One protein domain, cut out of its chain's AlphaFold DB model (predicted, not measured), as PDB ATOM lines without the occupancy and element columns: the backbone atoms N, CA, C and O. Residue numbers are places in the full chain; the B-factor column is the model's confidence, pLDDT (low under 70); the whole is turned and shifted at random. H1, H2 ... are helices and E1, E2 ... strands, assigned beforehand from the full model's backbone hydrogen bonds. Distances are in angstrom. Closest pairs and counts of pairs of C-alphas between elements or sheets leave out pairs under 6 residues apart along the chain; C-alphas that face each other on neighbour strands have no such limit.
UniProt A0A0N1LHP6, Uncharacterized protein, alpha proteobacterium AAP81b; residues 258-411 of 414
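AT A GLANCE: This is residues 258 to 411 of the 414 residues of an uncharacterized protein of alpha proteobacterium AAP81b (UniProt A0A0N1LHP6). One antiparallel sheet of six strands, curled like part of a barrel, folds into two leaves, E1 E6 E3 facing E5 E2, with E4 as the hinge; the long helix H1 packs across the first leaf and the short H2 near the end of E1. The printed part has 154 residues, under half in named elements; H1 E1 E2 E3 E4 E5 H2 E6 follow along the chain, and the sheet's order is E1 E6 E3 E4 E5 E2. The class is mixed, helices and strands. The whole is compact, radius of gyration of the C-alphas 16.0 A, and flat, spanning 44 by 44 by 23 A.

HOW THE PARTS SIT: In the strongly twisted sheet, edge strand E1, residues 304 to 315, bends by 76 degrees at residue 312. Within hydrogen-bond range, N 310 is 2.9 A from O 405 of E6, residues 401 to 410, and N 354 of E3, residues 350 to 357, is 2.9 A from O 406. E3, E4, residues 371 to 375, and E5, residues 381 to 386, form a meander of two hairpins, each strand the antiparallel neighbour of the one before, with N 351 and O 373 2.9 A apart and N 384 and O 372 2.7 A. Edge strand E2, residues 336 to 341, is antiparallel to E5, N 339 and O 383 being 2.8 A apart; E2 E3 E4 E5 form a Greek key, that meander with E2, the first strand, neighbour to the fourth. H1, residues 275 to 293, is on the sheet at a height of 8.9 A, over E1, E6 and E3; Ala 278 and Phe 309 are its closest C-alphas to E1, 5.0 A. H2, residues 388 to 396, is on it at 8.7 A, over E1; H1 and H2 are apart. In both helices every O i to N i+4 pair is within hydrogen-bond range.

IN THESE COORDINATES: H1 begins at C-alpha 275 (-94.063, 18.001, 13.235) and is 27.8 A long. E6, 28.7 A, ends at C-alpha 410 (-100.310, 28.913, 5.296).

THE WHOLE: The printed part has no cut. The links E1 to E2 and E3 to E4 are long. Residues 259 to 261, 318 to 333 and 360 to 369 have pLDDT under 70.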
ATOM      1  N   THR A 258     -74.281  20.876 -13.809       70.12
ATOM      2  CA  THR A 258     -73.060  21.477 -14.350       70.12
ATOM      3  C   THR A 258     -72.612  20.735 -15.614       70.12
ATOM      4  O   THR A 258     -73.006  19.592 -15.857       70.12
ATOM      5  N   ARG A 259     -71.716  21.343 -16.407       66.56
ATOM      6  CA  ARG A 259     -71.070  20.684 -17.564       66.56
ATOM      7  C   ARG A 259     -70.378  19.363 -17.217       66.56
ATOM      8  O   ARG A 259     -70.313  18.476 -18.060       66.56
ATOM      9  N   ALA A 260     -69.873  19.236 -15.991       67.69
ATOM     10  CA  ALA A 260     -69.219  18.022 -15.512       67.69
ATOM     11  C   ALA A 260     -70.215  16.896 -15.161       67.69
ATOM     12  O   ALA A 260     -69.796  15.801 -14.802       67.69
ATOM     13  N   GLY A 261     -71.527  17.146 -15.261       69.50
ATOM     14  CA  GLY A 261     -72.557  16.198 -14.836       69.50
ATOM     15  C   GLY A 261     -72.782  16.196 -13.325       69.50
ATOM     16  O   GLY A 261     -73.346  15.246 -12.790       69.50
ATOM     17  N   GLU A 262     -72.353  17.247 -12.621       79.75
ATOM     18  CA  GLU A 262     -72.571  17.381 -11.180       79.75
ATOM     19  C   GLU A 262     -73.806  18.229 -10.875       79.75
ATOM     20  O   GLU A 262     -74.167  19.131 -11.629       79.75
ATOM     21  N   PHE A 263     -74.427  17.982  -9.727       84.56
ATOM     22  CA  PHE A 263     -75.471  18.843  -9.180       84.56
ATOM     23  C   PHE A 263     -74.863  19.920  -8.273       84.56
ATOM     24  O   PHE A 263     -73.909  19.649  -7.542       84.56
ATOM     25  N   ARG A 264     -75.451  21.127  -8.280       86.44
ATOM     26  CA  ARG A 264     -75.172  22.188  -7.291       86.44
ATOM     27  C   ARG A 264     -75.378  21.706  -5.861       86.44
ATOM     28  O   ARG A 264     -74.595  22.070  -4.996       86.44
ATOM     29  N   VAL A 265     -76.393  20.875  -5.634       89.06
ATOM     30  CA  VAL A 265     -76.643  20.211  -4.351       89.06
ATOM     31  C   VAL A 265     -76.446  18.714  -4.540       89.06
ATOM     32  O   VAL A 265     -77.196  18.067  -5.270       89.06
ATOM     33  N   GLY A 266     -75.401  18.161  -3.922       83.88
ATOM     34  CA  GLY A 266     -75.029  16.750  -4.089       83.88
ATOM     35  C   GLY A 266     -75.915  15.776  -3.306       83.88
ATOM     36  O   GLY A 266     -75.992  14.595  -3.650       83.88
ATOM     37  N   GLN A 267     -76.595  16.261  -2.262       90.25
ATOM     38  CA  GLN A 267     -77.444  15.472  -1.372       90.25
ATOM     39  C   GLN A 267     -78.754  15.062  -2.056       90.25
ATOM     40  O   GLN A 267     -79.795  15.682  -1.850       90.25
ATOM     41  N   LYS A 268     -78.717  13.979  -2.840       87.38
ATOM     42  CA  LYS A 268     -79.876  13.449  -3.581       87.38
ATOM     43  C   LYS A 268     -81.035  12.995  -2.693       87.38
ATOM     44  O   LYS A 268     -82.168  13.051  -3.151       87.38
ATOM     45  N   PHE A 269     -80.761  12.558  -1.463       90.56
ATOM     46  CA  PHE A 269     -81.748  12.038  -0.507       90.56
ATOM     47  C   PHE A 269     -81.561  12.696   0.868       90.56
ATOM     48  O   PHE A 269     -80.987  12.083   1.770       90.56
ATOM     49  N   PRO A 270     -81.950  13.969   1.040       91.44
ATOM     50  CA  PRO A 270     -81.815  14.634   2.332       91.44
ATOM     51  C   PRO A 270     -82.855  14.107   3.325       91.44
ATOM     52  O   PRO A 270     -83.848  13.525   2.917       91.44
ATOM     53  N   THR A 271     -82.680  14.341   4.624       91.94
ATOM     54  CA  THR A 271     -83.717  14.006   5.619       91.94
ATOM     55  C   THR A 271     -84.701  15.161   5.774       91.94
ATOM     56  O   THR A 271     -84.279  16.312   5.880       91.94
ATOM     57  N   VAL A 272     -86.002  14.853   5.824       93.62
ATOM     58  CA  VAL A 272     -87.046  15.816   6.208       93.62
ATOM     59  C   VAL A 272     -87.476  15.516   7.619       93.62
ATOM     60  O   VAL A 272     -87.887  14.401   7.929       93.62
ATOM     61  N   VAL A 273     -87.395  16.534   8.458       95.88
ATOM     62  CA  VAL A 273     -87.964  16.511   9.796       95.88
ATOM     63  C   VAL A 273     -89.328  17.183   9.714       95.88
ATOM     64  O   VAL A 273     -89.431  18.264   9.141       95.88
ATOM     65  N   GLU A 274     -90.363  16.560  10.272       95.50
ATOM     66  CA  GLU A 274     -91.743  17.070  10.300       95.50
ATOM     67  C   GLU A 274     -92.255  17.195  11.748       95.50
ATOM     68  O   GLU A 274     -91.628  16.706  12.691       95.50
ATOM     69  N   GLY A 275     -93.399  17.862  11.933       95.00
ATOM     70  CA  GLY A 275     -94.063  18.001  13.235       95.00
ATOM     71  C   GLY A 275     -93.301  18.877  14.236       95.00
ATOM     72  O   GLY A 275     -92.583  19.802  13.855       95.00
ATOM     73  N   GLU A 276     -93.451  18.592  15.532       96.19
ATOM     74  CA  GLU A 276     -92.817  19.369  16.611       96.19
ATOM     75  C   GLU A 276     -91.289  19.404  16.489       96.19
ATOM     76  O   GLU A 276     -90.671  20.446  16.700       96.19
ATOM     77  N   ALA A 277     -90.677  18.298  16.055       97.00
ATOM     78  CA  ALA A 277     -89.238  18.231  15.829       97.00
ATOM     79  C   ALA A 277     -88.775  19.230  14.753       97.00
ATOM     80  O   ALA A 277     -87.703  19.822  14.888       97.00
ATOM     81  N   ALA A 278     -89.582  19.459  13.710       96.25
ATOM     82  CA  ALA A 278     -89.281  20.453  12.683       96.25
ATOM     83  C   ALA A 278     -89.327  21.871  13.253       96.25
ATOM     84  O   ALA A 278     -88.430  22.670  12.986       96.25
ATOM     85  N   VAL A 279     -90.338  22.161  14.080       95.69
ATOM     86  CA  VAL A 279     -90.478  23.448  14.775       95.69
ATOM     87  C   VAL A 279     -89.258  23.699  15.657       95.69
ATOM     88  O   VAL A 279     -88.618  24.741  15.532       95.69
ATOM     89  N   SER A 280     -88.877  22.731  16.497       96.19
ATOM     90  CA  SER A 280     -87.712  22.859  17.378       96.19
ATOM     91  C   SER A 280     -86.417  23.100  16.600       96.19
ATOM     92  O   SER A 280     -85.639  23.977  16.971       96.19
ATOM     93  N   GLN A 281     -86.182  22.369  15.504       95.38
ATOM     94  CA  GLN A 281     -84.968  22.540  14.697       95.38
ATOM     95  C   GLN A 281     -84.931  23.882  13.963       95.38
ATOM     96  O   GLN A 281     -83.885  24.532  13.931       95.38
ATOM     97  N   ALA A 282     -86.066  24.326  13.423       93.00
ATOM     98  CA  ALA A 282     -86.180  25.617  12.761       93.00
ATOM     99  C   ALA A 282     -85.970  26.781  13.741       93.00
ATOM    100  O   ALA A 282     -85.175  27.675  13.460       93.00
ATOM    101  N   LEU A 283     -86.605  26.745  14.919       92.38
ATOM    102  CA  LEU A 283     -86.412  27.764  15.956       92.38
ATOM    103  C   LEU A 283     -84.968  27.788  16.465       92.38
ATOM    104  O   LEU A 283     -84.398  28.863  16.624       92.38
ATOM    105  N   ALA A 284     -84.338  26.623  16.645       92.06
ATOM    106  CA  ALA A 284     -82.925  26.552  17.007       92.06
ATOM    107  C   ALA A 284     -82.016  27.148  15.914       92.06
ATOM    108  O   ALA A 284     -81.029  27.807  16.228       92.06
ATOM    109  N   ALA A 285     -82.337  26.940  14.632       89.44
ATOM    110  CA  ALA A 285     -81.598  27.541  13.522       89.44
ATOM    111  C   ALA A 285     -81.767  29.070  13.465       89.44
ATOM    112  O   ALA A 285     -80.784  29.781  13.258       89.44
ATOM    113  N   LEU A 286     -82.980  29.579  13.699       87.94
ATOM    114  CA  LEU A 286     -83.264  31.016  13.760       87.94
ATOM    115  C   LEU A 286     -82.597  31.688  14.968       87.94
ATOM    116  O   LEU A 286     -82.059  32.783  14.824       87.94
ATOM    117  N   ALA A 287     -82.577  31.031  16.131       88.69
ATOM    118  CA  ALA A 287     -81.884  31.522  17.323       88.69
ATOM    119  C   ALA A 287     -80.373  31.655  17.082       88.69
ATOM    120  O   ALA A 287     -79.813  32.723  17.311       88.69
ATOM    121  N   ARG A 288     -79.734  30.630  16.494       86.69
ATOM    122  CA  ARG A 288     -78.313  30.706  16.105       86.69
ATOM    123  C   ARG A 288     -78.034  31.859  15.143       86.69
ATOM    124  O   ARG A 288     -76.991  32.495  15.232       86.69
ATOM    125  N   LEU A 289     -78.952  32.139  14.216       82.25
ATOM    126  CA  LEU A 289     -78.820  33.284  13.317       82.25
ATOM    127  C   LEU A 289     -78.890  34.614  14.086       82.25
ATOM    128  O   LEU A 289     -78.080  35.500  13.834       82.25
ATOM    129  N   ALA A 290     -79.813  34.734  15.041       84.12
ATOM    130  CA  ALA A 290     -79.985  35.912  15.893       84.12
ATOM    131  C   ALA A 290     -78.726  36.251  16.697       84.12
ATOM    132  O   ALA A 290     -78.243  37.385  16.651       84.12
ATOM    133  N   ASP A 291     -78.185  35.233  17.372       84.69
ATOM    134  CA  ASP A 291     -77.007  35.346  18.230       84.69
ATOM    135  C   ASP A 291     -75.804  35.883  17.440       84.69
ATOM    136  O   ASP A 291     -75.030  36.693  17.950       84.69
ATOM    137  N   ARG A 292     -75.685  35.506  16.158       77.06
ATOM    138  CA  ARG A 292     -74.603  35.959  15.266       77.06
ATOM    139  C   ARG A 292     -74.739  37.413  14.815       77.06
ATOM    140  O   ARG A 292     -73.724  38.076  14.622       77.06
ATOM    141  N   HIS A 293     -75.959  37.923  14.653       74.94
ATOM    142  CA  HIS A 293     -76.196  39.304  14.209       74.94
ATOM    143  C   HIS A 293     -76.413  40.291  15.366       74.94
ATOM    144  O   HIS A 293     -76.691  41.463  15.115       74.94
ATOM    145  N   GLY A 294     -76.291  39.845  16.623       72.94
ATOM    146  CA  GLY A 294     -76.488  40.694  17.802       72.94
ATOM    147  C   GLY A 294     -77.910  41.254  17.910       72.94
ATOM    148  O   GLY A 294     -78.097  42.371  18.391       72.94
ATOM    149  N   GLY A 295     -78.903  40.506  17.417       77.44
ATOM    150  CA  GLY A 295     -80.293  40.946  17.297       77.44
ATOM    151  C   GLY A 295     -81.297  39.956  17.885       77.44
ATOM    152  O   GLY A 295     -80.945  38.888  18.376       77.44
ATOM    153  N   SER A 296     -82.580  40.316  17.828       75.69
ATOM    154  CA  SER A 296     -83.661  39.368  18.128       75.69
ATOM    155  C   SER A 296     -83.799  38.341  16.999       75.69
ATOM    156  O   SER A 296     -83.559  38.691  15.839       75.69
ATOM    157  N   PRO A 297     -84.192  37.090  17.301       75.50
ATOM    158  CA  PRO A 297     -84.375  36.081  16.273       75.50
ATOM    159  C   PRO A 297     -85.420  36.523  15.255       75.50
ATOM    160  O   PRO A 297     -86.444  37.089  15.650       75.50
ATOM    161  N   PRO A 298     -85.189  36.257  13.954       78.25
ATOM    162  CA  PRO A 298     -86.219  36.490  12.961       78.25
ATOM    163  C   PRO A 298     -87.457  35.683  13.350       78.25
ATOM    164  O   PRO A 298     -87.368  34.480  13.612       78.25
ATOM    165  N   SER A 299     -88.611  36.340  13.389       83.44
ATOM    166  CA  SER A 299     -89.891  35.666  13.567       83.44
ATOM    167  C   SER A 299     -90.435  35.225  12.215       83.44
ATOM    168  O   SER A 299     -90.372  35.972  11.238       83.44
ATOM    169  N   ILE A 300     -91.027  34.037  12.172       85.69
ATOM    170  CA  ILE A 300     -91.873  33.634  11.048       85.69
ATOM    171  C   ILE A 300     -93.199  34.381  11.183       85.69
ATOM    172  O   ILE A 300     -93.754  34.457  12.280       85.69
ATOM    173  N   ASP A 301     -93.678  34.959  10.081       88.69
ATOM    174  CA  ASP A 301     -94.971  35.641  10.045       88.69
ATOM    175  C   ASP A 301     -96.080  34.668  10.504       88.69
ATOM    176  O   ASP A 301     -96.125  33.536  10.012       88.69
ATOM    177  N   PRO A 302     -96.959  35.067  11.443       89.75
ATOM    178  CA  PRO A 302     -98.007  34.203  11.988       89.75
ATOM    179  C   PRO A 302     -99.017  33.701  10.944       89.75
ATOM    180  O   PRO A 302     -99.744  32.746  11.218       89.75
ATOM    181  N   ALA A 303     -99.060  34.293   9.747       91.88
ATOM    182  CA  ALA A 303     -99.799  33.758   8.606       91.88
ATOM    183  C   ALA A 303     -99.237  32.414   8.103       91.88
ATOM    184  O   ALA A 303     -99.903  31.728   7.326       91.88
ATOM    185  N   PHE A 304     -98.043  32.017   8.549       93.69
ATOM    186  CA  PHE A 304     -97.390  30.765   8.196       93.69
ATOM    187  C   PHE A 304     -97.122  29.891   9.420       93.69
ATOM    188  O   PHE A 304     -96.845  30.356  10.524       93.69
ATOM    189  N   ARG A 305     -97.133  28.579   9.192       94.56
ATOM    190  CA  ARG A 305     -96.702  27.558  10.147       94.56
ATOM    191  C   ARG A 305     -95.561  26.735   9.566       94.56
ATOM    192  O   ARG A 305     -95.510  26.488   8.362       94.56
ATOM    193  N   ILE A 306     -94.674  26.272  10.438       95.44
ATOM    194  CA  ILE A 306     -93.582  25.368  10.071       95.44
ATOM    195  C   ILE A 306     -94.164  23.971   9.882       95.44
ATOM    196  O   ILE A 306     -94.826  23.444  10.777       95.44
ATOM    197  N   VAL A 307     -93.921  23.375   8.719       96.12
ATOM    198  CA  VAL A 307     -94.385  22.016   8.393       96.12
ATOM    199  C   VAL A 307     -93.245  21.049   8.116       96.12
ATOM    200  O   VAL A 307     -93.455  19.841   8.142       96.12
ATOM    201  N   GLY A 308     -92.035  21.561   7.901       95.81
ATOM    202  CA  GLY A 308     -90.861  20.725   7.730       95.81
ATOM    203  C   GLY A 308     -89.556  21.486   7.915       95.81
ATOM    204  O   GLY A 308     -89.512  22.714   7.847       95.81
ATOM    205  N   PHE A 309     -88.485  20.741   8.139       95.44
ATOM    206  CA  PHE A 309     -87.125  21.252   8.212       95.44
ATOM    207  C   PHE A 309     -86.180  20.301   7.480       95.44
ATOM    208  O   PHE A 309     -86.258  19.082   7.647       95.44
ATOM    209  N   VAL A 310     -85.282  20.862   6.672       94.81
ATOM    210  CA  VAL A 310     -84.239  20.116   5.961       94.81
ATOM    211  C   VAL A 310     -82.900  20.771   6.261       94.81
ATOM    212  O   VAL A 310     -82.661  21.896   5.840       94.81
ATOM    213  N   GLY A 311     -82.027  20.084   6.993       91.06
ATOM    214  CA  GLY A 311     -80.676  20.564   7.297       91.06
ATOM    215  C   GLY A 311     -79.600  19.908   6.432       91.06
ATOM    216  O   GLY A 311     -79.847  18.890   5.786       91.06
ATOM    217  N   GLY A 312     -78.386  20.467   6.469       86.38
ATOM    218  CA  GLY A 312     -77.182  19.813   5.939       86.38
ATOM    219  C   GLY A 312     -77.147  19.677   4.415       86.38
ATOM    220  O   GLY A 312     -76.644  18.679   3.898       86.38
ATOM    221  N   LEU A 313     -77.720  20.640   3.693       92.25
ATOM    222  CA  LEU A 313     -77.618  20.697   2.237       92.25
ATOM    223  C   LEU A 313     -76.395  21.524   1.854       92.25
ATOM    224  O   LEU A 313     -76.332  22.696   2.209       92.25
ATOM    225  N   ASP A 314     -75.465  20.961   1.089       92.31
ATOM    226  CA  ASP A 314     -74.276  21.693   0.654       92.31
ATOM    227  C   ASP A 314     -74.474  22.228  -0.759       92.31
ATOM    228  O   ASP A 314     -74.587  21.464  -1.724       92.31
ATOM    229  N   VAL A 315     -74.483  23.554  -0.889       90.75
ATOM    230  CA  VAL A 315     -74.555  24.238  -2.179       90.75
ATOM    231  C   VAL A 315     -73.145  24.485  -2.695       90.75
ATOM    232  O   VAL A 315     -72.363  25.224  -2.102       90.75
ATOM    233  N   LYS A 316     -72.808  23.879  -3.829       89.56
ATOM    234  CA  LYS A 316     -71.546  24.105  -4.533       89.56
ATOM    235  C   LYS A 316     -71.633  25.339  -5.425       89.56
ATOM    236  O   LYS A 316     -72.610  25.534  -6.151       89.56
ATOM    237  N   GLY A 317     -70.554  26.115  -5.439       83.12
ATOM    238  CA  GLY A 317     -70.374  27.198  -6.396       83.12
ATOM    239  C   GLY A 317     -70.114  26.682  -7.810       83.12
ATOM    240  O   GLY A 317     -69.951  25.488  -8.065       83.12
ATOM    241  N   GLY A 318     -70.032  27.606  -8.755       69.12
ATOM    242  CA  GLY A 318     -69.424  27.358 -10.055       69.12
ATOM    243  C   GLY A 318     -69.135  28.667 -10.758       69.12
ATOM    244  O   GLY A 318     -69.664  29.705 -10.372       69.12
ATOM    245  N   ALA A 319     -68.289  28.611 -11.786       54.22
ATOM    246  CA  ALA A 319     -68.050  29.774 -12.624       54.22
ATOM    247  C   ALA A 319     -69.392  30.256 -13.195       54.22
ATOM    248  O   ALA A 319     -70.067  29.509 -13.905       54.22
ATOM    249  N   ALA A 320     -69.782  31.489 -12.864       43.09
ATOM    250  CA  ALA A 320     -70.821  32.204 -13.587       43.09
ATOM    251  C   ALA A 320     -70.264  32.480 -14.988       43.09
ATOM    252  O   ALA A 320     -69.520  33.431 -15.204       43.09
ATOM    253  N   GLY A 321     -70.527  31.573 -15.920       38.75
ATOM    254  CA  GLY A 321     -70.030  31.656 -17.282       38.75
ATOM    255  C   GLY A 321     -71.118  31.238 -18.251       38.75
ATOM    256  O   GLY A 321     -71.699  30.167 -18.098       38.75
ATOM    257  N   LEU A 322     -71.342  32.092 -19.251       36.41
ATOM    258  CA  LEU A 322     -72.248  32.026 -20.417       36.41
ATOM    259  C   LEU A 322     -72.082  30.784 -21.321       36.41
ATOM    260  O   LEU A 322     -72.489  30.759 -22.477       36.41
ATOM    261  N   ASP A 323     -71.466  29.750 -20.789       37.69
ATOM    262  CA  ASP A 323     -70.976  28.573 -21.473       37.69
ATOM    263  C   ASP A 323     -71.915  27.361 -21.206       37.69
ATOM    264  O   ASP A 323     -71.810  26.300 -21.822       37.69
ATOM    265  N   ASP A 324     -72.908  27.535 -20.334       44.59
ATOM    266  CA  ASP A 324     -73.994  26.617 -19.954       44.59
ATOM    267  C   ASP A 324     -75.021  26.337 -21.086       44.59
ATOM    268  O   ASP A 324     -76.222  26.215 -20.838       44.59
ATOM    269  N   ALA A 325     -74.598  26.239 -22.351       40.44
ATOM    270  CA  ALA A 325     -75.480  25.748 -23.404       40.44
ATOM    271  C   ALA A 325     -75.918  24.326 -23.017       40.44
ATOM    272  O   ALA A 325     -75.148  23.369 -23.134       40.44
ATOM    273  N   GLY A 326     -77.149  24.190 -22.514       42.44
ATOM    274  CA  GLY A 326     -77.758  22.888 -22.289       42.44
ATOM    275  C   GLY A 326     -77.784  22.096 -23.598       42.44
ATOM    276  O   GLY A 326     -77.463  22.610 -24.671       42.44
ATOM    277  N   ALA A 327     -78.252  20.849 -23.560       35.91
ATOM    278  CA  ALA A 327     -78.423  20.036 -24.773       35.91
ATOM    279  C   ALA A 327     -79.305  20.699 -25.869       35.91
ATOM    280  O   ALA A 327     -79.383  20.173 -26.976       35.91
ATOM    281  N   PHE A 328     -79.938  21.841 -25.567       36.94
ATOM    282  CA  PHE A 328     -80.810  22.635 -26.430       36.94
ATOM    283  C   PHE A 328     -80.350  24.095 -26.640       36.94
ATOM    284  O   PHE A 328     -81.121  24.899 -27.148       36.94
ATOM    285  N   GLY A 329     -79.119  24.462 -26.262       34.75
ATOM    286  CA  GLY A 329     -78.532  25.770 -26.599       34.75
ATOM    287  C   GLY A 329     -79.049  26.984 -25.812       34.75
ATOM    288  O   GLY A 329     -78.426  28.039 -25.893       34.75
ATOM    289  N   SER A 330     -80.109  26.848 -25.011       38.03
ATOM    290  CA  SER A 330     -80.525  27.869 -24.048       38.03
ATOM    291  C   SER A 330     -79.733  27.745 -22.743       38.03
ATOM    292  O   SER A 330     -79.464  26.645 -22.253       38.03
ATOM    293  N   LEU A 331     -79.350  28.895 -22.189       49.44
ATOM    294  CA  LEU A 331     -78.875  29.038 -20.819       49.44
ATOM    295  C   LEU A 331     -80.113  29.249 -19.947       49.44
ATOM    296  O   LEU A 331     -80.610  30.374 -19.908       49.44
ATOM    297  N   PRO A 332     -80.666  28.230 -19.270       53.97
ATOM    298  CA  PRO A 332     -81.621  28.524 -18.224       53.97
ATOM    299  C   PRO A 332     -80.931  29.375 -17.151       53.97
ATOM    300  O   PRO A 332     -79.985  28.921 -16.492       53.97
ATOM    301  N   GLU A 333     -81.390  30.617 -17.017       60.22
ATOM    302  CA  GLU A 333     -81.007  31.509 -15.926       60.22
ATOM    303  C   GLU A 333     -81.847  31.198 -14.678       60.22
ATOM    304  O   GLU A 333     -83.028  30.853 -14.775       60.22
ATOM    305  N   GLY A 334     -81.224  31.327 -13.506       71.56
ATOM    306  CA  GLY A 334     -81.774  30.909 -12.216       71.56
ATOM    307  C   GLY A 334     -81.212  29.558 -11.769       71.56
ATOM    308  O   GLY A 334     -81.219  28.571 -12.511       71.56
ATOM    309  N   GLU A 335     -80.701  29.518 -10.544       82.62
ATOM    310  CA  GLU A 335     -80.223  28.295  -9.906       82.62
ATOM    311  C   GLU A 335     -81.303  27.840  -8.930       82.62
ATOM    312  O   GLU A 335     -81.522  28.476  -7.908       82.62
ATOM    313  N   PHE A 336     -81.998  26.748  -9.247       87.88
ATOM    314  CA  PHE A 336     -83.059  26.221  -8.392       87.88
ATOM    315  C   PHE A 336     -82.661  24.882  -7.774       87.88
ATOM    316  O   PHE A 336     -82.119  23.996  -8.444       87.88
ATOM    317  N   LEU A 337     -82.996  24.722  -6.497       91.31
ATOM    318  CA  LEU A 337     -83.110  23.441  -5.824       91.31
ATOM    319  C   LEU A 337     -84.572  22.999  -5.884       91.31
ATOM    320  O   LEU A 337     -85.460  23.647  -5.334       91.31
ATOM    321  N   HIS A 338     -84.824  21.873  -6.532       91.88
ATOM    322  CA  HIS A 338     -86.110  21.204  -6.489       91.88
ATOM    323  C   HIS A 338     -86.062  20.089  -5.462       91.88
ATOM    324  O   HIS A 338     -85.101  19.322  -5.385       91.88
ATOM    325  N   PHE A 339     -87.121  20.000  -4.679       91.44
ATOM    326  CA  PHE A 339     -87.204  19.120  -3.537       91.44
ATOM    327  C   PHE A 339     -88.578  18.453  -3.473       91.44
ATOM    328  O   PHE A 339     -89.579  19.125  -3.695       91.44
ATOM    329  N   SER A 340     -88.655  17.146  -3.216       93.44
ATOM    330  CA  SER A 340     -89.937  16.438  -3.095       93.44
ATOM    331  C   SER A 340     -89.880  15.321  -2.065       93.44
ATOM    332  O   SER A 340     -88.915  14.559  -2.025       93.44
ATOM    333  N   TRP A 341     -90.937  15.183  -1.266       94.12
ATOM    334  CA  TRP A 341     -91.048  14.187  -0.202       94.12
ATOM    335  C   TRP A 341     -92.495  13.740  -0.010       94.12
ATOM    336  O   TRP A 341     -93.420  14.397  -0.484       94.12
ATOM    337  N   GLN A 342     -92.684  12.604   0.662       93.38
ATOM    338  CA  GLN A 342     -94.004  12.153   1.090       93.38
ATOM    339  C   GLN A 342     -94.265  12.685   2.503       93.38
ATOM    340  O   GLN A 342     -93.593  12.213   3.419       93.38
ATOM    341  N   PRO A 343     -95.201  13.630   2.695       93.44
ATOM    342  CA  PRO A 343     -95.512  14.144   4.020       93.44
ATOM    343  C   PRO A 343     -96.091  13.058   4.926       93.44
ATOM    344  O   PRO A 343     -96.881  12.226   4.470       93.44
ATOM    345  N   ALA A 344     -95.753  13.100   6.214       92.06
ATOM    346  CA  ALA A 344     -96.352  12.229   7.227       92.06
ATOM    347  C   ALA A 344     -97.803  12.627   7.548       92.06
ATOM    348  O   ALA A 344     -98.593  11.811   8.023       92.06
ATOM    349  N   THR A 345     -98.162  13.884   7.285       90.62
ATOM    350  CA  THR A 345     -99.506  14.434   7.497       90.62
ATOM    351  C   THR A 345     -99.991  15.172   6.257       90.62
ATOM    352  O   THR A 345     -99.195  15.610   5.431       90.62
ATOM    353  N   LYS A 346    -101.312  15.324   6.107       93.00
ATOM    354  CA  LYS A 346    -101.877  16.089   4.992       93.00
ATOM    355  C   LYS A 346    -101.402  17.546   5.073       93.00
ATOM    356  O   LYS A 346    -101.619  18.221   6.078       93.00
ATOM    357  N   LEU A 347    -100.777  18.019   3.999       93.19
ATOM    358  CA  LEU A 347    -100.353  19.407   3.842       93.19
ATOM    359  C   LEU A 347    -101.361  20.187   2.985       93.19
ATOM    360  O   LEU A 347    -102.056  19.577   2.165       93.19
ATOM    361  N   PRO A 348    -101.455  21.517   3.158       90.94
ATOM    362  CA  PRO A 348    -102.229  22.361   2.256       90.94
ATOM    363  C   PRO A 348    -101.593  22.383   0.854       90.94
ATOM    364  O   PRO A 348    -100.413  22.050   0.705       90.94
ATOM    365  N   PRO A 349    -102.353  22.790  -0.177       88.44
ATOM    366  CA  PRO A 349    -101.898  22.734  -1.566       88.44
ATOM    367  C   PRO A 349    -100.748  23.698  -1.878       88.44
ATOM    368  O   PRO A 349    -100.049  23.490  -2.864       88.44
ATOM    369  N   THR A 350    -100.529  24.722  -1.049       90.69
ATOM    370  CA  THR A 350     -99.490  25.738  -1.248       90.69
ATOM    371  C   THR A 350     -98.416  25.630  -0.178       90.69
ATOM    372  O   THR A 350     -98.710  25.631   1.019       90.69
ATOM    373  N   LEU A 351     -97.161  25.584  -0.620       93.12
ATOM    374  CA  LEU A 351     -95.982  25.519   0.236       93.12
ATOM    375  C   LEU A 351     -94.971  26.593  -0.173       93.12
ATOM    376  O   LEU A 351     -94.853  26.957  -1.344       93.12
ATOM    377  N   THR A 352     -94.202  27.067   0.797       93.00
ATOM    378  CA  THR A 352     -93.027  27.915   0.576       93.00
ATOM    379  C   THR A 352     -91.913  27.488   1.530       93.00
ATOM    380  O   THR A 352     -92.070  26.548   2.312       93.00
ATOM    381  N   ALA A 353     -90.753  28.125   1.449       92.75
ATOM    382  CA  ALA A 353     -89.641  27.851   2.337       92.75
ATOM    383  C   ALA A 353     -88.758  29.082   2.537       92.75
ATOM    384  O   ALA A 353     -88.677  29.958   1.682       92.75
ATOM    385  N   VAL A 354     -88.046  29.097   3.657       89.88
ATOM    386  CA  VAL A 354     -86.962  30.044   3.923       89.88
ATOM    387  C   VAL A 354     -85.641  29.289   3.883       89.88
ATOM    388  O   VAL A 354     -85.509  28.230   4.503       89.88
ATOM    389  N   VAL A 355     -84.661  29.838   3.167       90.19
ATOM    390  CA  VAL A 355     -83.288  29.322   3.145       90.19
ATOM    391  C   VAL A 355     -82.489  30.000   4.248       90.19
ATOM    392  O   VAL A 355     -82.330  31.220   4.248       90.19
ATOM    393  N   LEU A 356     -81.963  29.207   5.175       87.69
ATOM    394  CA  LEU A 356     -81.088  29.662   6.249       87.69
ATOM    395  C   LEU A 356     -79.636  29.249   5.962       87.69
ATOM    396  O   LEU A 356     -79.412  28.136   5.477       87.69
ATOM    397  N   PRO A 357     -78.638  30.091   6.281       85.00
ATOM    398  CA  PRO A 357     -77.237  29.687   6.222       85.00
ATOM    399  C   PRO A 357     -76.946  28.622   7.289       85.00
ATOM    400  O   PRO A 357     -77.319  28.772   8.455       85.00
ATOM    401  N   GLY A 358     -76.275  27.544   6.883       74.50
ATOM    402  CA  GLY A 358     -75.904  26.421   7.745       74.50
ATOM    403  C   GLY A 358     -74.530  26.544   8.412       74.50
ATOM    404  O   GLY A 358     -74.245  25.748   9.297       74.50
ATOM    405  N   ASP A 359     -73.697  27.509   8.001       70.50
ATOM    406  CA  ASP A 359     -72.332  27.721   8.510       70.50
ATOM    407  C   ASP A 359     -72.273  28.919   9.467       70.50
ATOM    408  O   ASP A 359     -73.033  29.881   9.309       70.50
ATOM    409  N   ASP A 360     -71.344  28.879  10.419       59.97
ATOM    410  CA  ASP A 360     -71.103  29.947  11.395       59.97
ATOM    411  C   ASP A 360     -70.291  31.114  10.804       59.97
ATOM    412  O   ASP A 360     -70.447  32.254  11.236       59.97
ATOM    413  N   ASP A 361     -69.529  30.874   9.731       59.19
ATOM    414  CA  ASP A 361     -68.730  31.889   9.016       59.19
ATOM    415  C   ASP A 361     -69.556  32.785   8.055       59.19
ATOM    416  O   ASP A 361     -69.019  33.518   7.210       59.19
ATOM    417  N   MET A 362     -70.884  32.675   8.057       63.12
ATOM    418  CA  MET A 362     -71.780  33.469   7.208       63.12
ATOM    419  C   MET A 362     -72.327  34.658   8.009       63.12
ATOM    420  O   MET A 362     -73.370  34.555   8.648       63.12
ATOM    421  N   LEU A 363     -71.611  35.790   7.967       52.16
ATOM    422  CA  LEU A 363     -71.966  37.027   8.684       52.16
ATOM    423  C   LEU A 363     -73.056  37.870   8.010       52.16
ATOM    424  O   LEU A 363     -73.532  38.824   8.617       52.16
ATOM    425  N   GLU A 364     -73.453  37.542   6.779       58.00
ATOM    426  CA  GLU A 364     -74.553  38.216   6.087       58.00
ATOM    427  C   GLU A 364     -75.675  37.209   5.813       58.00
ATOM    428  O   GLU A 364     -75.403  36.120   5.285       58.00
ATOM    429  N   PRO A 365     -76.931  37.530   6.174       57.00
ATOM    430  CA  PRO A 365     -78.056  36.695   5.804       57.00
ATOM    431  C   PRO A 365     -78.161  36.688   4.281       57.00
ATOM    432  O   PRO A 365     -78.027  37.723   3.625       57.00
ATOM    433  N   PHE A 366     -78.422  35.516   3.705       62.69
ATOM    434  CA  PHE A 366     -78.809  35.476   2.305       62.69
ATOM    435  C   PHE A 366     -80.065  36.330   2.108       62.69
ATOM    436  O   PHE A 366     -80.937  36.324   2.986       62.69
ATOM    437  N   PRO A 367     -80.198  37.036   0.971       63.91
ATOM    438  CA  PRO A 367     -81.480  37.621   0.619       63.91
ATOM    439  C   PRO A 367     -82.553  36.523   0.692       63.91
ATOM    440  O   PRO A 367     -82.242  35.367   0.375       63.91
ATOM    441  N   PRO A 368     -83.786  36.845   1.128       64.38
ATOM    442  CA  PRO A 368     -84.862  35.870   1.205       64.38
ATOM    443  C   PRO A 368     -84.974  35.127  -0.125       64.38
ATOM    444  O   PRO A 368     -85.281  35.722  -1.157       64.38
ATOM    445  N   ALA A 369     -84.659  33.835  -0.105       69.19
ATOM    446  CA  ALA A 369     -84.770  32.996  -1.282       69.19
ATOM    447  C   ALA A 369     -86.244  32.860  -1.656       69.19
ATOM    448  O   ALA A 369     -87.088  32.584  -0.801       69.19
ATOM    449  N   LEU A 370     -86.555  33.026  -2.940       80.19
ATOM    450  CA  LEU A 370     -87.892  32.745  -3.434       80.19
ATOM    451  C   LEU A 370     -88.102  31.231  -3.431       80.19
ATOM    452  O   LEU A 370     -87.388  30.492  -4.107       80.19
ATOM    453  N   ALA A 371     -89.097  30.768  -2.684       88.88
ATOM    454  CA  ALA A 371     -89.482  29.368  -2.667       88.88
ATOM    455  C   ALA A 371     -90.973  29.213  -2.945       88.88
ATOM    456  O   ALA A 371     -91.811  29.903  -2.364       88.88
ATOM    457  N   VAL A 372     -91.298  28.274  -3.822       89.69
ATOM    458  CA  VAL A 372     -92.665  27.983  -4.240       89.69
ATOM    459  C   VAL A 372     -92.852  26.481  -4.344       89.69
ATOM    460  O   VAL A 372     -91.962  25.760  -4.797       89.69
ATOM    461  N   GLY A 373     -93.995  25.985  -3.910       91.75
ATOM    462  CA  GLY A 373     -94.275  24.566  -3.933       91.75
ATOM    463  C   GLY A 373     -95.722  24.249  -3.646       91.75
ATOM    464  O   GLY A 373     -96.554  25.139  -3.462       91.75
ATOM    465  N   GLY A 374     -96.001  22.958  -3.591       92.06
ATOM    466  CA  GLY A 374     -97.339  22.468  -3.353       92.06
ATOM    467  C   GLY A 374     -97.388  20.964  -3.180       92.06
ATOM    468  O   GLY A 374     -96.376  20.319  -2.894       92.06
ATOM    469  N   VAL A 375     -98.581  20.408  -3.348       91.50
ATOM    470  CA  VAL A 375     -98.846  18.978  -3.190       91.50
ATOM    471  C   VAL A 375     -99.458  18.448  -4.478       91.50
ATOM    472  O   VAL A 375    -100.461  18.973  -4.949       91.50
ATOM    473  N   PHE A 376     -98.844  17.419  -5.062       88.88
ATOM    474  CA  PHE A 376     -99.391  16.729  -6.231       88.88
ATOM    475  C   PHE A 376    -100.639  15.920  -5.863       88.88
ATOM    476  O   PHE A 376    -100.834  15.550  -4.705       88.88
ATOM    477  N   GLY A 377    -101.450  15.544  -6.860       83.38
ATOM    478  CA  GLY A 377    -102.668  14.744  -6.644       83.38
ATOM    479  C   GLY A 377    -102.446  13.388  -5.949       83.38
ATOM    480  O   GLY A 377    -103.368  12.843  -5.349       83.38
ATOM    481  N   ASN A 378    -101.220  12.852  -5.962       84.62
ATOM    482  CA  ASN A 378    -100.839  11.640  -5.226       84.62
ATOM    483  C   ASN A 378    -100.490  11.892  -3.738       84.62
ATOM    484  O   ASN A 378    -100.055  10.972  -3.049       84.62
ATOM    485  N   GLY A 379    -100.629  13.129  -3.252       89.56
ATOM    486  CA  GLY A 379    -100.308  13.535  -1.885       89.56
ATOM    487  C   GLY A 379     -98.826  13.821  -1.629       89.56
ATOM    488  O   GLY A 379     -98.456  14.083  -0.486       89.56
ATOM    489  N   ARG A 380     -97.961  13.766  -2.648       92.19
ATOM    490  CA  ARG A 380     -96.533  14.054  -2.502       92.19
ATOM    491  C   ARG A 380     -96.286  15.559  -2.549       92.19
ATOM    492  O   ARG A 380     -96.743  16.241  -3.465       92.19
ATOM    493  N   ALA A 381     -95.539  16.071  -1.579       94.00
ATOM    494  CA  ALA A 381     -95.179  17.477  -1.525       94.00
ATOM    495  C   ALA A 381     -93.947  17.768  -2.382       94.00
ATOM    496  O   ALA A 381     -93.089  16.904  -2.617       94.00
ATOM    497  N   TRP A 382     -93.858  19.008  -2.844       93.62
ATOM    498  CA  TRP A 382     -92.730  19.497  -3.606       93.62
ATOM    499  C   TRP A 382     -92.454  20.974  -3.342       93.62
ATOM    500  O   TRP A 382     -93.350  21.743  -3.015       93.62
ATOM    501  N   LEU A 383     -91.195  21.364  -3.516       93.19
ATOM    502  CA  LEU A 383     -90.695  22.729  -3.442       93.19
ATOM    503  C   LEU A 383     -89.725  22.987  -4.594       93.19
ATOM    504  O   LEU A 383     -88.998  22.104  -5.053       93.19
ATOM    505  N   ARG A 384     -89.698  24.233  -5.032       91.69
ATOM    506  CA  ARG A 384     -88.685  24.848  -5.875       91.69
ATOM    507  C   ARG A 384     -88.154  26.035  -5.093       91.69
ATOM    508  O   ARG A 384     -88.925  26.918  -4.740       91.69
ATOM    509  N   VAL A 385     -86.860  26.035  -4.829       91.31
ATOM    510  CA  VAL A 385     -86.184  27.037  -4.010       91.31
ATOM    511  C   VAL A 385     -85.108  27.685  -4.863       91.31
ATOM    512  O   VAL A 385     -84.256  26.979  -5.399       91.31
ATOM    513  N   ASP A 386     -85.162  29.000  -5.020       88.69
ATOM    514  CA  ASP A 386     -84.079  29.777  -5.616       88.69
ATOM    515  C   ASP A 386     -82.849  29.712  -4.701       88.69
ATOM    516  O   ASP A 386     -82.917  30.038  -3.516       88.69
ATOM    517  N   ILE A 387     -81.739  29.232  -5.247       89.12
ATOM    518  CA  ILE A 387     -80.452  29.102  -4.566       89.12
ATOM    519  C   ILE A 387     -79.354  29.934  -5.249       89.12
ATOM    520  O   ILE A 387     -78.167  29.692  -5.022       89.12
ATOM    521  N   GLU A 388     -79.703  30.898  -6.108       86.44
ATOM    522  CA  GLU A 388     -78.724  31.679  -6.874       86.44
ATOM    523  C   GLU A 388     -77.755  32.448  -5.967       86.44
ATOM    524  O   GLU A 388     -76.540  32.424  -6.193       86.44
ATOM    525  N   ALA A 389     -78.258  33.072  -4.899       85.50
ATOM    526  CA  ALA A 389     -77.422  33.787  -3.935       85.50
ATOM    527  C   ALA A 389     -76.415  32.850  -3.239       85.50
ATOM    528  O   ALA A 389     -75.256  33.209  -3.031       85.50
ATOM    529  N   GLN A 390     -76.838  31.625  -2.932       88.62
ATOM    530  CA  GLN A 390     -76.036  30.597  -2.275       88.62
ATOM    531  C   GLN A 390     -74.959  30.056  -3.220       88.62
ATOM    532  O   GLN A 390     -73.810  29.893  -2.813       88.62
ATOM    533  N   VAL A 391     -75.298  29.834  -4.494       86.88
ATOM    534  CA  VAL A 391     -74.332  29.430  -5.527       86.88
ATOM    535  C   VAL A 391     -73.267  30.511  -5.734       86.88
ATOM    536  O   VAL A 391     -72.083  30.176  -5.810       86.88
ATOM    537  N   ARG A 392     -73.654  31.796  -5.780       86.00
ATOM    538  CA  ARG A 392     -72.707  32.924  -5.878       86.00
ATOM    539  C   ARG A 392     -71.777  32.978  -4.669       86.00
ATOM    540  O   ARG A 392     -70.564  32.954  -4.846       86.00
ATOM    541  N   ALA A 393     -72.324  32.916  -3.455       85.50
ATOM    542  CA  ALA A 393     -71.514  32.901  -2.238       85.50
ATOM    543  C   ALA A 393     -70.539  31.712  -2.191       85.50
ATOM    544  O   ALA A 393     -69.383  31.871  -1.800       85.50
ATOM    545  N   ALA A 394     -70.971  30.524  -2.622       87.94
ATOM    546  CA  ALA A 394     -70.106  29.353  -2.707       87.94
ATOM    547  C   ALA A 394     -68.991  29.514  -3.759       87.94
ATOM    548  O   ALA A 394     -67.866  29.049  -3.553       87.94
ATOM    549  N   ALA A 395     -69.272  30.197  -4.873       86.62
ATOM    550  CA  ALA A 395     -68.271  30.515  -5.889       86.62
ATOM    551  C   ALA A 395     -67.232  31.519  -5.364       86.62
ATOM    552  O   ALA A 395     -66.031  31.256  -5.467       86.62
ATOM    553  N   ASP A 396     -67.682  32.607  -4.735       86.62
ATOM    554  CA  ASP A 396     -66.817  33.656  -4.180       86.62
ATOM    555  C   ASP A 396     -65.887  33.103  -3.095       86.62
ATOM    556  O   ASP A 396     -64.690  33.396  -3.064       86.62
ATOM    557  N   ARG A 397     -66.416  32.218  -2.242       85.88
ATOM    558  CA  ARG A 397     -65.666  31.562  -1.161       85.88
ATOM    559  C   ARG A 397     -64.825  30.374  -1.627       85.88
ATOM    560  O   ARG A 397     -64.035  29.854  -0.843       85.88
ATOM    561  N   ARG A 398     -65.006  29.913  -2.870       88.75
ATOM    562  CA  ARG A 398     -64.364  28.708  -3.431       88.75
ATOM    563  C   ARG A 398     -64.541  27.453  -2.559       88.75
ATOM    564  O   ARG A 398     -63.674  26.584  -2.535       88.75
ATOM    565  N   ARG A 399     -65.668  27.352  -1.852       89.00
ATOM    566  CA  ARG A 399     -66.064  26.186  -1.047       89.00
ATOM    567  C   ARG A 399     -67.577  26.016  -1.097       89.00
ATOM    568  O   ARG A 399     -68.293  26.970  -1.386       89.00
ATOM    569  N   ALA A 400     -68.064  24.810  -0.819       89.81
ATOM    570  CA  ALA A 400     -69.499  24.604  -0.666       89.81
ATOM    571  C   ALA A 400     -70.032  25.413   0.527       89.81
ATOM    572  O   ALA A 400     -69.322  25.600   1.516       89.81
ATOM    573  N   VAL A 401     -71.269  25.894   0.418       90.19
ATOM    574  CA  VAL A 401     -71.956  26.606   1.495       90.19
ATOM    575  C   VAL A 401     -73.105  25.739   2.001       90.19
ATOM    576  O   VAL A 401     -74.011  25.435   1.219       90.19
ATOM    577  N   PRO A 402     -73.093  25.337   3.281       91.75
ATOM    578  CA  PRO A 402     -74.195  24.591   3.856       91.75
ATOM    579  C   PRO A 402     -75.407  25.507   4.029       91.75
ATOM    580  O   PRO A 402     -75.290  26.673   4.418       91.75
ATOM    581  N   ILE A 403     -76.587  24.963   3.767       91.50
ATOM    582  CA  ILE A 403     -77.875  25.621   3.955       91.50
ATOM    583  C   ILE A 403     -78.848  24.696   4.683       91.50
ATOM    584  O   ILE A 403     -78.713  23.468   4.679       91.50
ATOM    585  N   ALA A 404     -79.859  25.310   5.282       92.44
ATOM    586  CA  ALA A 404     -81.044  24.634   5.779       92.44
ATOM    587  C   ALA A 404     -82.301  25.250   5.154       92.44
ATOM    588  O   ALA A 404     -82.324  26.431   4.814       92.44
ATOM    589  N   LEU A 405     -83.353  24.449   5.021       93.62
ATOM    590  CA  LEU A 405     -84.668  24.878   4.563       93.62
ATOM    591  C   LEU A 405     -85.648  24.782   5.724       93.62
ATOM    592  O   LEU A 405     -85.829  23.705   6.296       93.62
ATOM    593  N   VAL A 406     -86.315  25.888   6.034       94.06
ATOM    594  CA  VAL A 406     -87.513  25.892   6.878       94.06
ATOM    595  C   VAL A 406     -88.713  25.875   5.948       94.06
ATOM    596  O   VAL A 406     -88.940  26.841   5.225       94.06
ATOM    597  N   ILE A 407     -89.457  24.773   5.934       95.38
ATOM    598  CA  ILE A 407     -90.617  24.589   5.064       95.38
ATOM    599  C   ILE A 407     -91.849  25.143   5.765       95.38
ATOM    600  O   ILE A 407     -92.161  24.768   6.899       95.38
ATOM    601  N   LEU A 408     -92.557  26.016   5.060       95.06
ATOM    602  CA  LEU A 408     -93.691  26.765   5.562       95.06
ATOM    603  C   LEU A 408     -94.951  26.444   4.761       95.06
ATOM    604  O   LEU A 408     -94.915  26.217   3.551       95.06
ATOM    605  N   ALA A 409     -96.077  26.494   5.456       94.62
ATOM    606  CA  ALA A 409     -97.405  26.419   4.877       94.62
ATOM    607  C   ALA A 409     -98.281  27.545   5.444       94.62
ATOM    608  O   ALA A 409     -98.029  27.966   6.577       94.62
ATOM    609  N   PRO A 410     -99.316  28.011   4.725       92.94
ATOM    610  CA  PRO A 410    -100.310  28.913   5.296       92.94
ATOM    611  C   PRO A 410    -100.911  28.336   6.590       92.94
ATOM    612  O   PRO A 410    -101.193  27.136   6.686       92.94
ATOM    613  N   ALA A 411    -101.064  29.185   7.606       88.75
ATOM    614  CA  ALA A 411    -101.645  28.819   8.898       88.75
ATOM    615  C   ALA A 411    -103.171  28.647   8.823       88.75
ATOM    616  O   ALA A 411    -103.745  27.903   9.617       88.75
TER     617      ALA A 411